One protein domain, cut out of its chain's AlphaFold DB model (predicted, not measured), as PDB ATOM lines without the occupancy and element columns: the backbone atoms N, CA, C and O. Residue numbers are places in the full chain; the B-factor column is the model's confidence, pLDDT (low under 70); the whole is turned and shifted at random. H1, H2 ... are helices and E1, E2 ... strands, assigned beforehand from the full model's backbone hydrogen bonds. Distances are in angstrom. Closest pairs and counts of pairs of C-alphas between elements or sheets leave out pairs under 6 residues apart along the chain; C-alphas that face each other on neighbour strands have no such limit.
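Overview. This is residues 180 to 243 of the 250 residues of the protein "Peptidase_M78 domain-containing protein" of Clostridium puniceum (UniProt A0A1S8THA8). The long helix H2 runs along one side of a small rounded body, with H1 packed on it at a steep tilt of 40 degrees, H3 about perpendicular to it at 78 degrees, and a tiny parallel sheet of E1 and E2 whose strand E1 lies beside the stretch of H2 from residue 207 to residue 215. The printed part has 64 residues, ordered H1 E1 H2 H3 E2, mostly helix, compact and rounded, spanning 27 by 23 by 18 A with a radius of gyration of the C-alphas of 10.7 A.

Arrangement. E1, residues 200 to 202, and E2, residues 240 to 242, are parallel; N 202 and O 241 are within hydrogen-bond range at 2.9 A. H2, residues 206 to 223, and H3, residues 227 to 236, lie between them in a strand-helix-strand unit, two parallel neighbour strands joined through helices, with a right-handed crossover. The closest C-alphas of E1 and H2, Tyr 201 and Asn 208, are 5.8 A apart. H1, residues 180 to 191, touches H2, opposite ways at 40 degrees, closest at C-alphas 188 and 215, 6.2 A. H3 touches H2 at 78 degrees, closest at C-alphas 227 and 220, 6.0 A. In H1, H2 and H3 every O i to N i+4 pair is within hydrogen-bond range.

Along the chain. H2 is 25.8 A long, H1 16.5 A, H3 14.2 A, E1 6.6 A, E2 6.5 A. H1 begins at C-alpha 180 (-52.089, 47.494, -20.088); E2 ends at C-alpha 242 (-35.819, 47.606, -36.213).

Size, cuts and confidence. The farthest C-alphas, Thr 180 and Ser 204, are 28.9 A apart. The printed part has no cut, no link is long, and no printed residue is under 70.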
ATOM      1  N   THR A 180     -52.867  48.304 -21.038       98.56
ATOM      2  CA  THR A 180     -52.089  47.494 -20.088       98.56
ATOM      3  C   THR A 180     -50.743  47.072 -20.657       98.56
ATOM      4  O   THR A 180     -49.764  47.025 -19.915       98.56
ATOM      5  N   PHE A 181     -50.649  46.872 -21.968       98.62
ATOM      6  CA  PHE A 181     -49.384  46.650 -22.657       98.62
ATOM      7  C   PHE A 181     -48.442  47.852 -22.520       98.62
ATOM      8  O   PHE A 181     -47.297  47.689 -22.104       98.62
ATOM      9  N   LEU A 182     -48.933  49.071 -22.782       98.19
ATOM     10  CA  LEU A 182     -48.162  50.305 -22.597       98.19
ATOM     11  C   LEU A 182     -47.744  50.499 -21.140       98.19
ATOM     12  O   LEU A 182     -46.596  50.847 -20.880       98.19
ATOM     13  N   LYS A 183     -48.641  50.231 -20.184       97.56
ATOM     14  CA  LYS A 183     -48.321  50.287 -18.752       97.56
ATOM     15  C   LYS A 183     -47.149  49.367 -18.403       97.56
ATOM     16  O   LYS A 183     -46.211  49.810 -17.750       97.56
ATOM     17  N   GLU A 184     -47.182  48.115 -18.854       97.94
ATOM     18  CA  GLU A 184     -46.109  47.158 -18.570       97.94
ATOM     19  C   GLU A 184     -44.797  47.533 -19.270       97.94
ATOM     20  O   GLU A 184     -43.724  47.462 -18.669       97.94
ATOM     21  N   PHE A 185     -44.878  47.996 -20.517       97.94
ATOM     22  CA  PHE A 185     -43.726  48.468 -21.276       97.94
ATOM     23  C   PHE A 185     -43.037  49.662 -20.596       97.94
ATOM     24  O   PHE A 185     -41.830  49.627 -20.362       97.94
ATOM     25  N   LEU A 186     -43.801  50.696 -20.225       96.12
ATOM     26  CA  LEU A 186     -43.277  51.891 -19.560       96.12
ATOM     27  C   LEU A 186     -42.688  51.566 -18.183       96.12
ATOM     28  O   LEU A 186     -41.616  52.068 -17.850       96.12
ATOM     29  N   ASN A 187     -43.328  50.680 -17.413       95.75
ATOM     30  CA  ASN A 187     -42.773  50.193 -16.148       95.75
ATOM     31  C   ASN A 187     -41.388  49.565 -16.352       95.75
ATOM     32  O   ASN A 187     -40.466  49.839 -15.587       95.75
ATOM     33  N   MET A 188     -41.216  48.757 -17.402       96.62
ATOM     34  CA  MET A 188     -39.918  48.159 -17.703       96.62
ATOM     35  C   MET A 188     -38.870  49.181 -18.145       96.62
ATOM     36  O   MET A 188     -37.706  49.028 -17.778       96.62
ATOM     37  N   LEU A 189     -39.249  50.230 -18.881       95.56
ATOM     38  CA  LEU A 189     -38.317  51.318 -19.197       95.56
ATOM     39  C   LEU A 189     -37.794  51.987 -17.920       95.56
ATOM     40  O   LEU A 189     -36.586  52.173 -17.786       95.56
ATOM     41  N   VAL A 190     -38.680  52.271 -16.961       94.69
ATOM     42  CA  VAL A 190     -38.308  52.852 -15.660       94.69
ATOM     43  C   VAL A 190     -37.376  51.920 -14.884       94.69
ATOM     44  O   VAL A 190     -36.332  52.364 -14.414       94.69
ATOM     45  N   LEU A 191     -37.705  50.627 -14.793       95.06
ATOM     46  CA  LEU A 191     -36.882  49.637 -14.082       95.06
ATOM     47  C   LEU A 191     -35.481  49.471 -14.686       95.06
ATOM     48  O   LEU A 191     -34.534  49.173 -13.964       95.06
ATOM     49  N   LEU A 192     -35.342  49.676 -15.997       94.38
ATOM     50  CA  LEU A 192     -34.064  49.625 -16.707       94.38
ATOM     51  C   LEU A 192     -33.332  50.981 -16.735       94.38
ATOM     52  O   LEU A 192     -32.277  51.086 -17.358       94.38
ATOM     53  N   GLY A 193     -33.876  52.026 -16.100       93.25
ATOM     54  CA  GLY A 193     -33.284  53.369 -16.093       93.25
ATOM     55  C   GLY A 193     -33.329  54.080 -17.451       93.25
ATOM     56  O   GLY A 193     -32.533  54.980 -17.712       93.25
ATOM     57  N   ILE A 194     -34.243  53.687 -18.341       90.44
ATOM     58  CA  ILE A 194     -34.408  54.267 -19.678       90.44
ATOM     59  C   ILE A 194     -35.391  55.439 -19.581       90.44
ATOM     60  O   ILE A 194     -36.593  55.279 -19.766       90.44
ATOM     61  N   THR A 195     -34.884  56.632 -19.280       81.31
ATOM     62  CA  THR A 195     -35.721  57.818 -19.012       81.31
ATOM     63  C   THR A 195     -35.973  58.703 -20.235       81.31
ATOM     64  O   THR A 195     -36.974  59.409 -20.286       81.31
ATOM     65  N   ASN A 196     -35.105  58.638 -21.249       79.56
ATOM     66  CA  ASN A 196     -35.126  59.555 -22.401       79.56
ATOM     67  C   ASN A 196     -35.693  58.928 -23.687       79.56
ATOM     68  O   ASN A 196     -35.488  59.463 -24.777       79.56
ATOM     69  N   LYS A 197     -36.346  57.763 -23.604       80.75
ATOM     70  CA  LYS A 197     -36.890  57.050 -24.771       80.75
ATOM     71  C   LYS A 197     -38.305  56.560 -24.487       80.75
ATOM     72  O   LYS A 197     -38.593  56.108 -23.388       80.75
ATOM     73  N   THR A 198     -39.157  56.591 -25.508       86.62
ATOM     74  CA  THR A 198     -40.522  56.032 -25.480       86.62
ATOM     75  C   THR A 198     -40.658  54.761 -26.321       86.62
ATOM     76  O   THR A 198     -41.745  54.205 -26.442       86.62
ATOM     77  N   TYR A 199     -39.555  54.292 -26.906       91.38
ATOM     78  CA  TYR A 199     -39.483  53.125 -27.777       91.38
ATOM     79  C   TYR A 199     -38.096  52.467 -27.680       91.38
ATOM     80  O   TYR A 199     -37.127  53.072 -27.210       91.38
ATOM     81  N   LEU A 200     -37.998  51.224 -28.143       91.88
ATOM     82  CA  LEU A 200     -36.768  50.441 -28.209       91.88
ATOM     83  C   LEU A 200     -36.147  50.483 -29.600       91.88
ATOM     84  O   LEU A 200     -36.844  50.601 -30.605       91.88
ATOM     85  N   TYR A 201     -34.834  50.297 -29.639       89.88
ATOM     86  CA  TYR A 201     -34.116  49.930 -30.851       89.88
ATOM     87  C   TYR A 201     -33.770  48.447 -30.781       89.88
ATOM     88  O   TYR A 201     -33.396  47.944 -29.721       89.88
ATOM     89  N   ARG A 202     -33.881  47.756 -31.909       86.75
ATOM     90  CA  ARG A 202     -33.308  46.425 -32.101       86.75
ATOM     91  C   ARG A 202     -32.238  46.536 -33.175       86.75
ATOM     92  O   ARG A 202     -32.520  46.441 -34.365       86.75
ATOM     93  N   ASP A 203     -31.025  46.795 -32.717       87.25
ATOM     94  CA  ASP A 203     -29.813  46.914 -33.519       87.25
ATOM     95  C   ASP A 203     -28.687  46.071 -32.893       87.25
ATOM     96  O   ASP A 203     -28.931  45.229 -32.024       87.25
ATOM     97  N   SER A 204     -27.452  46.263 -33.356       87.06
ATOM     98  CA  SER A 204     -26.279  45.539 -32.861       87.06
ATOM     99  C   SER A 204     -25.725  46.077 -31.536       87.06
ATOM    100  O   SER A 204     -24.799  45.476 -30.986       87.06
ATOM    101  N   GLN A 205     -26.255  47.179 -30.988       89.81
ATOM    102  CA  GLN A 205     -25.751  47.732 -29.733       89.81
ATOM    103  C   GLN A 205     -26.159  46.831 -28.563       89.81
ATOM    104  O   GLN A 205     -27.340  46.563 -28.330       89.81
ATOM    105  N   LEU A 206     -25.177  46.400 -27.767       90.06
ATOM    106  CA  LEU A 206     -25.395  45.443 -26.678       90.06
ATOM    107  C   LEU A 206     -26.441  45.921 -25.656       90.06
ATOM    108  O   LEU A 206     -27.255  45.126 -25.189       90.06
ATOM    109  N   CYS A 207     -26.465  47.220 -25.340       90.06
ATOM    110  CA  CYS A 207     -27.464  47.797 -24.440       90.06
ATOM    111  C   CYS A 207     -28.891  47.685 -25.005       90.06
ATOM    112  O   CYS A 207     -29.803  47.304 -24.278       90.06
ATOM    113  N   ASN A 208     -29.082  47.932 -26.303       91.56
ATOM    114  CA  ASN A 208     -30.378  47.816 -26.972       91.56
ATOM    115  C   ASN A 208     -30.845  46.355 -27.031       91.56
ATOM    116  O   ASN A 208     -31.997  46.063 -26.705       91.56
ATOM    117  N   ILE A 209     -29.936  45.422 -27.339       92.31
ATOM    118  CA  ILE A 209     -30.208  43.977 -27.313       92.31
ATOM    119  C   ILE A 209     -30.648  43.528 -25.915       92.31
ATOM    120  O   ILE A 209     -31.638  42.807 -25.782       92.31
ATOM    121  N   ASN A 210     -29.930  43.947 -24.869       94.06
ATOM    122  CA  ASN A 210     -30.243  43.573 -23.491       94.06
ATOM    123  C   ASN A 210     -31.581  44.170 -23.038       94.06
ATOM    124  O   ASN A 210     -32.422  43.436 -22.522       94.06
ATOM    125  N   ASN A 211     -31.827  45.452 -23.320       94.50
ATOM    126  CA  ASN A 211     -33.098  46.112 -23.019       94.50
ATOM    127  C   ASN A 211     -34.275  45.402 -23.704       94.50
ATOM    128  O   ASN A 211     -35.262  45.067 -23.048       94.50
ATOM    129  N   TYR A 212     -34.144  45.102 -25.000       95.44
ATOM    130  CA  TYR A 212     -35.148  44.349 -25.752       95.44
ATOM    131  C   TYR A 212     -35.399  42.968 -25.144       95.44
ATOM    132  O   TYR A 212     -36.550  42.602 -24.929       95.44
ATOM    133  N   ARG A 213     -34.343  42.214 -24.810       96.00
ATOM    134  CA  ARG A 213     -34.465  40.886 -24.185       96.00
ATOM    135  C   ARG A 213     -35.181  40.944 -22.835       96.00
ATOM    136  O   ARG A 213     -36.058  40.119 -22.589       96.00
ATOM    137  N   CYS A 214     -34.843  41.902 -21.977       96.56
ATOM    138  CA  CYS A 214     -35.498  42.068 -20.680       96.56
ATOM    139  C   CYS A 214     -36.987  42.401 -20.839       96.56
ATOM    140  O   CYS A 214     -37.832  41.757 -20.219       96.56
ATOM    141  N   ILE A 215     -37.312  43.361 -21.707       97.19
ATOM    142  CA  ILE A 215     -38.690  43.811 -21.933       97.19
ATOM    143  C   ILE A 215     -39.529  42.723 -22.598       97.19
ATOM    144  O   ILE A 215     -40.624  42.433 -22.121       97.19
ATOM    145  N   ILE A 216     -39.021  42.080 -23.654       97.31
ATOM    146  CA  ILE A 216     -39.776  41.046 -24.366       97.31
ATOM    147  C   ILE A 216     -40.062  39.857 -23.449       97.31
ATOM    148  O   ILE A 216     -41.203  39.417 -23.394       97.31
ATOM    149  N   ASN A 217     -39.080  39.401 -22.660       97.94
ATOM    150  CA  ASN A 217     -39.271  38.291 -21.724       97.94
ATOM    151  C   ASN A 217     -40.320  38.632 -20.656       97.94
ATOM    152  O   ASN A 217     -41.139  37.784 -20.292       97.94
ATOM    153  N   ARG A 218     -40.325  39.882 -20.174       97.81
ATOM    154  CA  ARG A 218     -41.339  40.352 -19.231       97.81
ATOM    155  C   ARG A 218     -42.730  40.358 -19.861       97.81
ATOM    156  O   ARG A 218     -43.648  39.786 -19.283       97.81
ATOM    157  N   ILE A 219     -42.881  40.960 -21.039       97.88
ATOM    158  CA  ILE A 219     -44.160  41.037 -21.758       97.88
ATOM    159  C   ILE A 219     -44.700  39.633 -22.041       97.88
ATOM    160  O   ILE A 219     -45.853  39.349 -21.722       97.88
ATOM    161  N   THR A 220     -43.867  38.729 -22.565       97.62
ATOM    162  CA  THR A 220     -44.289  37.349 -22.847       97.62
ATOM    163  C   THR A 220     -44.748  36.626 -21.591       97.62
ATOM    164  O   THR A 220     -45.726  35.889 -21.646       97.62
ATOM    165  N   SER A 221     -44.091  36.868 -20.451       97.38
ATOM    166  CA  SER A 221     -44.482  36.274 -19.172       97.38
ATOM    167  C   SER A 221     -45.792  36.843 -18.624       97.38
ATOM    168  O   SER A 221     -46.540  36.101 -18.000       97.38
ATOM    169  N   VAL A 222     -46.063  38.137 -18.809       98.31
ATOM    170  CA  VAL A 222     -47.258  38.804 -18.261       98.31
ATOM    171  C   VAL A 222     -48.516  38.469 -19.059       98.31
ATOM    172  O   VAL A 222     -49.563  38.227 -18.466       98.31
ATOM    173  N   PHE A 223     -48.417  38.465 -20.390       98.31
ATOM    174  CA  PHE A 223     -49.561  38.238 -21.282       98.31
ATOM    175  C   PHE A 223     -49.692  36.780 -21.749       98.31
ATOM    176  O   PHE A 223     -50.686  36.430 -22.388       98.31
ATOM    177  N   ASN A 224     -48.707  35.937 -21.415       97.44
ATOM    178  CA  ASN A 224     -48.612  34.536 -21.822       97.44
ATOM    179  C   ASN A 224     -48.726  34.376 -23.349       97.44
ATOM    180  O   ASN A 224     -49.652  33.769 -23.883       97.44
ATOM    181  N   VAL A 225     -47.797  35.008 -24.066       96.94
ATOM    182  CA  VAL A 225     -47.734  35.021 -25.536       96.94
ATOM    183  C   VAL A 225     -46.338  34.638 -26.017       96.94
ATOM    184  O   VAL A 225     -45.368  34.690 -25.258       96.94
ATOM    185  N   SER A 226     -46.208  34.284 -27.297       95.69
ATOM    186  CA  SER A 226     -44.894  34.049 -27.898       95.69
ATOM    187  C   SER A 226     -44.081  35.350 -27.995       95.69
ATOM    188  O   SER A 226     -44.629  36.455 -28.054       95.69
ATOM    189  N   LYS A 227     -42.749  35.226 -28.059       95.81
ATOM    190  CA  LYS A 227     -41.855  36.378 -28.298       95.81
ATOM    191  C   LYS A 227     -42.180  37.091 -29.605       95.81
ATOM    192  O   LYS A 227     -42.068  38.309 -29.666       95.81
ATOM    193  N   GLU A 228     -42.593  36.336 -30.619       94.50
ATOM    194  CA  GLU A 228     -42.947  36.888 -31.921       94.50
ATOM    195  C   GLU A 228     -44.246  37.697 -31.865       94.50
ATOM    196  O   GLU A 228     -44.265  38.839 -32.315       94.50
ATOM    197  N   ALA A 229     -45.293  37.185 -31.208       94.50
ATOM    198  CA  ALA A 229     -46.531  37.939 -31.009       94.50
ATOM    199  C   ALA A 229     -46.277  39.245 -30.234       94.50
ATOM    200  O   ALA A 229     -46.733  40.316 -30.640       94.50
ATOM    201  N   ALA A 230     -45.482  39.187 -29.160       97.75
ATOM    202  CA  ALA A 230     -45.092  40.374 -28.402       97.75
ATOM    203  C   ALA A 230     -44.276  41.374 -29.248       97.75
ATOM    204  O   ALA A 230     -44.496  42.582 -29.155       97.75
ATOM    205  N   ARG A 231     -43.369  40.891 -30.109       97.06
ATOM    206  CA  ARG A 231     -42.582  41.724 -31.034       97.06
ATOM    207  C   ARG A 231     -43.479  42.433 -32.043       97.06
ATOM    208  O   ARG A 231     -43.365  43.647 -32.204       97.06
ATOM    209  N   ILE A 232     -44.395  41.698 -32.673       94.94
ATOM    210  CA  ILE A 232     -45.391  42.252 -33.597       94.94
ATOM    211  C   ILE A 232     -46.211  43.332 -32.890       94.94
ATOM    212  O   ILE A 232     -46.404  44.412 -33.447       94.94
ATOM    213  N   ARG A 233     -46.632  43.099 -31.642       97.62
ATOM    214  CA  ARG A 233     -47.386  44.089 -30.864       97.62
ATOM    215  C   ARG A 233     -46.583  45.360 -30.581       97.62
ATOM    216  O   ARG A 233     -47.116  46.458 -30.734       97.62
ATOM    217  N   LEU A 234     -45.297  45.239 -30.234       97.62
ATOM    218  CA  LEU A 234     -44.405  46.396 -30.087       97.62
ATOM    219  C   LEU A 234     -44.315  47.206 -31.392       97.62
ATOM    220  O   LEU A 234     -44.399  48.431 -31.347       97.62
ATOM    221  N   LEU A 235     -44.180  46.542 -32.545       95.25
ATOM    222  CA  LEU A 235     -44.149  47.199 -33.859       95.25
ATOM    223  C   LEU A 235     -45.482  47.877 -34.193       95.25
ATOM    224  O   LEU A 235     -45.504  49.032 -34.612       95.25
ATOM    225  N   GLN A 236     -46.605  47.190 -33.971       94.19
ATOM    226  CA  GLN A 236     -47.950  47.712 -34.226       94.19
ATOM    227  C   GLN A 236     -48.235  49.008 -33.461       94.19
ATOM    228  O   GLN A 236     -48.919  49.881 -34.001       94.19
ATOM    229  N   LEU A 237     -47.698  49.116 -32.241       96.75
ATOM    230  CA  LEU A 237     -47.819  50.267 -31.346       96.75
ATOM    231  C   LEU A 237     -46.661  51.276 -31.477       96.75
ATOM    232  O   LEU A 237     -46.596  52.223 -30.698       96.75
ATOM    233  N   ASN A 238     -45.763  51.099 -32.453       95.94
ATOM    234  CA  ASN A 238     -44.591  51.952 -32.693       95.94
ATOM    235  C   ASN A 238     -43.623  52.063 -31.493       95.94
ATOM    236  O   ASN A 238     -42.941  53.074 -31.323       95.94
ATOM    237  N   LEU A 239     -43.540  51.019 -30.665       96.38
ATOM    238  CA  LEU A 239     -42.662  50.935 -29.487       96.38
ATOM    239  C   LEU A 239     -41.330  50.236 -29.778       96.38
ATOM    240  O   LEU A 239     -40.473  50.148 -28.899       96.38
ATOM    241  N   LEU A 240     -41.146  49.725 -30.994       95.38
ATOM    242  CA  LEU A 240     -39.923  49.074 -31.450       95.38
ATOM    243  C   LEU A 240     -39.534  49.619 -32.821       95.38
ATOM    244  O   LEU A 240     -40.362  49.679 -33.727       95.38
ATOM    245  N   LYS A 241     -38.263  49.987 -32.971       92.44
ATOM    246  CA  LYS A 241     -37.633  50.315 -34.248       92.44
ATOM    247  C   LYS A 241     -36.597  49.248 -34.567       92.44
ATOM    248  O   LYS A 241     -35.646  49.053 -33.809       92.44
ATOM    249  N   GLU A 242     -36.789  48.558 -35.679       86.44
ATOM    250  CA  GLU A 242     -35.819  47.606 -36.213       86.44
ATOM    251  C   GLU A 242     -35.043  48.314 -37.328       86.44
ATOM    252  O   GLU A 242     -35.644  48.924 -38.209       86.44
ATOM    253  N   HIS A 243     -33.712  48.294 -37.267       71.19
ATOM    254  CA  HIS A 243     -32.897  48.743 -38.395       71.19
ATOM    255  C   HIS A 243     -32.721  47.567 -39.363       71.19
ATOM    256  O   HIS A 243     -32.267  46.496 -38.956       71.19
TER     257      HIS A 243